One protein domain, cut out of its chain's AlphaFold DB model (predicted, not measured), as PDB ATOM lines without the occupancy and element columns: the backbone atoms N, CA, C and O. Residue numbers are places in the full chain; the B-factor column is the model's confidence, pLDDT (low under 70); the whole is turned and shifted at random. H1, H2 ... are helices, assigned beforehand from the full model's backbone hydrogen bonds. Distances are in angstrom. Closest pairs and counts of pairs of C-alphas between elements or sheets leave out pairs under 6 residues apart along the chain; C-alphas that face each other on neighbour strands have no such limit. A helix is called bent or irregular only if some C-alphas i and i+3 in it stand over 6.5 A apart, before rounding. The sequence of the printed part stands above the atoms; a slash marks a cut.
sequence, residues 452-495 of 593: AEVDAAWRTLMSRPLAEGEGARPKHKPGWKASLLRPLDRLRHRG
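This is residues 452 to 495 of the 593 residues of the protein "HTTM domain-containing protein" of Nannocystis exedens (UniProt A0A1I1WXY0). Look first at H2, the longest helix: a loose rod is built along it, with a long loop link running out to the rod's end and H2 folding back from there. H1 is at the other end, where residues 452 to 458 stick out. The printed part has 44 residues, 24 of them in two named helices, H1 then H2, with no named strand; the class is all helix. It is loose, with a radius of gyration of the C-alphas of 11.9 A and spans of 37 by 18 by 13 A.

Begin at H2, residues 480 to 492, which is irregular, but only just: C-alphas 484 and 487 are 6.55 A apart. H1, residues 452 to 462, is apart from H2. Past H2, residues 494 to 495 form a short antiparallel pairing with residues 464 to 465. Every O i to N i+4 pair is within hydrogen-bond range in H1, and 7 of 9 in H2.

Find C-alpha 480 at (151.731, 64.104, 77.217); from there H2 runs 19.0 A to C-alpha 492. H1 runs 15.3 A from C-alpha 452 at (160.499, 44.001, 48.730).

The C-alphas farthest apart, Ala 452 and Gly 479, are 37.3 A apart. The link from H1 to H2 is long, 17 residues. The printed part has no cut, and no printed residue is under 70 in pLDDT.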
ATOM      1  N   ALA A 452     161.662  44.075  47.842       94.75
ATOM      2  CA  ALA A 452     160.499  44.001  48.730       94.75
ATOM      3  C   ALA A 452     160.400  45.186  49.711       94.75
ATOM      4  O   ALA A 452     159.299  45.604  50.051       94.75
ATOM      5  N   GLU A 453     161.527  45.759  50.148       95.31
ATOM      6  CA  GLU A 453     161.527  46.977  50.974       95.31
ATOM      7  C   GLU A 453     161.218  48.225  50.137       95.31
ATOM      8  O   GLU A 453     160.502  49.100  50.613       95.31
ATOM      9  N   VAL A 454     161.684  48.286  48.882       95.50
ATOM     10  CA  VAL A 454     161.307  49.350  47.931       95.50
ATOM     11  C   VAL A 454     159.811  49.270  47.587       95.50
ATOM     12  O   VAL A 454     159.125  50.287  47.570       95.50
ATOM     13  N   ASP A 455     159.279  48.065  47.376       93.12
ATOM     14  CA  ASP A 455     157.850  47.813  47.146       93.12
ATOM     15  C   ASP A 455     156.995  48.231  48.356       93.12
ATOM     16  O   ASP A 455     156.039  48.996  48.225       93.12
ATOM     17  N   ALA A 456     157.399  47.815  49.562       93.38
ATOM     18  CA  ALA A 456     156.754  48.226  50.803       93.38
ATOM     19  C   ALA A 456     156.828  49.747  51.027       93.38
ATOM     20  O   ALA A 456     155.863  50.324  51.529       93.38
ATOM     21  N   ALA A 457     157.921  50.410  50.634       93.06
ATOM     22  CA  ALA A 457     158.042  51.865  50.707       93.06
ATOM     23  C   ALA A 457     157.025  52.572  49.794       93.06
ATOM     24  O   ALA A 457     156.336  53.474  50.266       93.06
ATOM     25  N   TRP A 458     156.843  52.123  48.545       93.06
ATOM     26  CA  TRP A 458     155.826  52.686  47.643       93.06
ATOM     27  C   TRP A 458     154.398  52.489  48.167       93.06
ATOM     28  O   TRP A 458     153.638  53.458  48.242       93.06
ATOM     29  N   ARG A 459     154.049  51.277  48.624       91.75
ATOM     30  CA  ARG A 459     152.751  51.015  49.277       91.75
ATOM     31  C   ARG A 459     152.551  51.901  50.512       91.75
ATOM     32  O   ARG A 459     151.482  52.477  50.694       91.75
ATOM     33  N   THR A 460     153.587  52.066  51.338       92.12
ATOM     34  CA  THR A 460     153.543  52.915  52.542       92.12
ATOM     35  C   THR A 460     153.377  54.393  52.187       92.12
ATOM     36  O   THR A 460     152.588  55.083  52.830       92.12
ATOM     37  N   LEU A 461     154.036  54.888  51.139       91.69
ATOM     38  CA  LEU A 461     153.889  56.269  50.673       91.69
ATOM     39  C   LEU A 461     152.462  56.544  50.158       91.69
ATOM     40  O   LEU A 461     151.870  57.563  50.510       91.69
ATOM     41  N   MET A 462     151.880  55.589  49.423       90.19
ATOM     42  CA  MET A 462     150.526  55.663  48.843       90.19
ATOM     43  C   MET A 462     149.378  55.345  49.824       90.19
ATOM     44  O   MET A 462     148.209  55.593  49.513       90.19
ATOM     45  N   SER A 463     149.689  54.803  51.002       92.06
ATOM     46  CA  SER A 463     148.728  54.463  52.064       92.06
ATOM     47  C   SER A 463     148.165  55.700  52.789       92.06
ATOM     48  O   SER A 463     148.782  56.772  52.799       92.06
ATOM     49  N   ARG A 464     147.019  55.563  53.470       92.38
ATOM     50  CA  ARG A 464     146.546  56.555  54.458       92.38
ATOM     51  C   ARG A 464     146.906  56.107  55.876       92.38
ATOM     52  O   ARG A 464     146.870  54.909  56.143       92.38
ATOM     53  N   PRO A 465     147.212  57.026  56.807       93.06
ATOM     54  CA  PRO A 465     147.129  56.712  58.228       93.06
ATOM     55  C   PRO A 465     145.740  56.175  58.578       93.06
ATOM     56  O   PRO A 465     144.736  56.658  58.049       93.06
ATOM     57  N   LEU A 466     145.700  55.186  59.466       93.44
ATOM     58  CA  LEU A 466     144.463  54.705  60.074       93.44
ATOM     59  C   LEU A 466     143.975  55.721  61.126       93.44
ATOM     60  O   LEU A 466     144.788  56.449  61.710       93.44
ATOM     61  N   ALA A 467     142.671  55.782  61.387       91.56
ATOM     62  CA  ALA A 467     142.091  56.525  62.508       91.56
ATOM     63  C   ALA A 467     142.425  55.861  63.864       91.56
ATOM     64  O   ALA A 467     142.899  54.728  63.920       91.56
ATOM     65  N   GLU A 468     142.227  56.561  64.986       89.50
ATOM     66  CA  GLU A 468     142.463  55.970  66.316       89.50
ATOM     67  C   GLU A 468     141.391  54.925  66.645       89.50
ATOM     68  O   GLU A 468     140.210  55.258  66.728       89.50
ATOM     69  N   GLY A 469     141.806  53.671  66.847       87.94
ATOM     70  CA  GLY A 469     140.903  52.523  66.960       87.94
ATOM     71  C   GLY A 469     140.550  51.856  65.623       87.94
ATOM     72  O   GLY A 469     139.845  50.853  65.630       87.94
ATOM     73  N   GLU A 470     141.041  52.356  64.483       90.69
ATOM     74  CA  GLU A 470     140.872  51.676  63.197       90.69
ATOM     75  C   GLU A 470     141.952  50.596  63.012       90.69
ATOM     76  O   GLU A 470     143.160  50.866  63.062       90.69
ATOM     77  N   GLY A 471     141.511  49.359  62.773       87.94
ATOM     78  CA  GLY A 471     142.386  48.205  62.580       87.94
ATOM     79  C   GLY A 471     143.320  47.995  63.773       87.94
ATOM     80  O   GLY A 471     142.879  47.742  64.887       87.94
ATOM     81  N   ALA A 472     144.627  48.105  63.536       89.44
ATOM     82  CA  ALA A 472     145.651  47.912  64.562       89.44
ATOM     83  C   ALA A 472     146.159  49.218  65.210       89.44
ATOM     84  O   ALA A 472     147.156  49.163  65.933       89.44
ATOM     85  N   ARG A 473     145.578  50.397  64.925       91.94
ATOM     86  CA  ARG A 473     146.066  51.667  65.499       91.94
ATOM     87  C   ARG A 473     145.502  51.886  66.915       91.94
ATOM     88  O   ARG A 473     144.286  52.024  67.051       91.94
ATOM     89  N   PRO A 474     146.344  52.001  67.961       90.06
ATOM     90  CA  PRO A 474     145.867  52.212  69.325       90.06
ATOM     91  C   PRO A 474     145.158  53.565  69.495       90.06
ATOM     92  O   PRO A 474     145.487  54.553  68.832       90.06
ATOM     93  N   LYS A 475     144.201  53.609  70.427       91.75
ATOM     94  CA  LYS A 475     143.503  54.825  70.865       91.75
ATOM     95  C   LYS A 475     144.051  55.248  72.228       91.75
ATOM     96  O   LYS A 475     143.831  54.564  73.226       91.75
ATOM     97  N   HIS A 476     144.784  56.358  72.270       88.44
ATOM     98  CA  HIS A 476     145.415  56.852  73.498       88.44
ATOM     99  C   HIS A 476     144.471  57.761  74.290       88.44
ATOM    100  O   HIS A 476     143.780  58.602  73.712       88.44
ATOM    101  N   LYS A 477     144.480  57.642  75.626       88.69
ATOM    102  CA  LYS A 477     143.852  58.639  76.512       88.69
ATOM    103  C   LYS A 477     144.603  59.984  76.404       88.69
ATOM    104  O   LYS A 477     145.814  59.957  76.177       88.69
ATOM    105  N   PRO A 478     143.940  61.147  76.565       84.94
ATOM    106  CA  PRO A 478     144.611  62.450  76.538       84.94
ATOM    107  C   PRO A 478     145.752  62.550  77.562       84.94
ATOM    108  O   PRO A 478     145.636  62.047  78.676       84.94
ATOM    109  N   GLY A 479     146.858  63.199  77.183       88.75
ATOM    110  CA  GLY A 479     148.035  63.396  78.037       88.75
ATOM    111  C   GLY A 479     149.345  63.445  77.243       88.75
ATOM    112  O   GLY A 479     149.382  63.090  76.065       88.75
ATOM    113  N   TRP A 480     150.443  63.854  77.887       88.62
ATOM    114  CA  TRP A 480     151.731  64.104  77.217       88.62
ATOM    115  C   TRP A 480     152.280  62.891  76.443       88.62
ATOM    116  O   TRP A 480     152.780  63.039  75.327       88.62
ATOM    117  N   LYS A 481     152.110  61.673  76.979       88.94
ATOM    118  CA  LYS A 481     152.493  60.425  76.291       88.94
ATOM    119  C   LYS A 481     151.733  60.239  74.974       88.94
ATOM    120  O   LYS A 481     152.325  59.803  73.993       88.94
ATOM    121  N   ALA A 482     150.452  60.611  74.922       87.50
ATOM    122  CA  ALA A 482     149.668  60.554  73.693       87.50
ATOM    123  C   ALA A 482     150.168  61.572  72.662       87.50
ATOM    124  O   ALA A 482     150.262  61.230  71.488       87.50
ATOM    125  N   SER A 483     150.555  62.782  73.080       88.38
ATOM    126  CA  SER A 483     151.137  63.791  72.180       88.38
ATOM    127  C   SER A 483     152.437  63.315  71.517       88.38
ATOM    128  O   SER A 483     152.647  63.590  70.339       88.38
ATOM    129  N   LEU A 484     153.267  62.540  72.230       89.00
ATOM    130  CA  LEU A 484     154.493  61.937  71.683       89.00
ATOM    131  C   LEU A 484     154.230  60.693  70.814       89.00
ATOM    132  O   LEU A 484     154.886  60.502  69.791       89.00
ATOM    133  N   LEU A 485     153.282  59.835  71.205       91.50
ATOM    134  CA  LEU A 485     153.004  58.580  70.495       91.50
ATOM    135  C   LEU A 485     152.136  58.777  69.244       91.50
ATOM    136  O   LEU A 485     152.359  58.108  68.238       91.50
ATOM    137  N   ARG A 486     151.195  59.730  69.248       89.50
ATOM    138  CA  ARG A 486     150.272  59.985  68.126       89.50
ATOM    139  C   ARG A 486     150.967  60.214  66.774       89.50
ATOM    140  O   ARG A 486     150.520  59.600  65.802       89.50
ATOM    141  N   PRO A 487     152.044  61.018  66.658       90.56
ATOM    142  CA  PRO A 487     152.797  61.153  65.410       90.56
ATOM    143  C   PRO A 487     153.460  59.841  64.968       90.56
ATOM    144  O   PRO A 487     153.364  59.468  63.799       90.56
ATOM    145  N   LEU A 488     154.079  59.109  65.901       90.25
ATOM    146  CA  LEU A 488     154.746  57.833  65.623       90.25
ATOM    147  C   LEU A 488     153.747  56.764  65.159       90.25
ATOM    148  O   LEU A 488     154.007  56.049  64.190       90.25
ATOM    149  N   ASP A 489     152.579  56.699  65.791       91.50
ATOM    150  CA  ASP A 489     151.532  55.744  65.442       91.50
ATOM    151  C   ASP A 489     150.835  56.120  64.126       91.50
ATOM    152  O   ASP A 489     150.515  55.234  63.337       91.50
ATOM    153  N   ARG A 490     150.691  57.418  63.814       90.56
ATOM    154  CA  ARG A 490     150.231  57.906  62.497       90.56
ATOM    155  C   ARG A 490     151.196  57.529  61.361       90.56
ATOM    156  O   ARG A 490     150.757  57.351  60.224       90.56
ATOM    157  N   LEU A 491     152.493  57.400  61.652       88.81
ATOM    158  CA  LEU A 491     153.506  56.933  60.698       88.81
ATOM    159  C   LEU A 491     153.548  55.399  60.582       88.81
ATOM    160  O   LEU A 491     153.727  54.888  59.476       88.81
ATOM    161  N   ARG A 492     153.372  54.672  61.693       90.00
ATOM    162  CA  ARG A 492     153.421  53.196  61.749       90.00
ATOM    163  C   ARG A 492     152.147  52.516  61.251       90.00
ATOM    164  O   ARG A 492     152.232  51.541  60.509       90.00
ATOM    165  N   HIS A 493     150.982  52.994  61.676       92.38
ATOM    166  CA  HIS A 493     149.695  52.345  61.440       92.38
ATOM    167  C   HIS A 493     148.997  52.999  60.249       92.38
ATOM    168  O   HIS A 493     148.244  53.969  60.381       92.38
ATOM    169  N   ARG A 494     149.293  52.470  59.060       92.75
ATOM    170  CA  ARG A 494     148.775  52.959  57.781       92.75
ATOM    171  C   ARG A 494     148.136  51.812  56.999       92.75
ATOM    172  O   ARG A 494     148.677  50.709  56.978       92.75
ATOM    173  N   GLY A 495     146.996  52.078  56.369       90.12
ATOM    174  CA  GLY A 495     146.238  51.126  55.556       90.12
ATOM    175  C   GLY A 495     146.139  51.560  54.093       90.12
ATOM    176  O   GLY A 495     146.395  52.731  53.777       90.12
TER     177      GLY A 495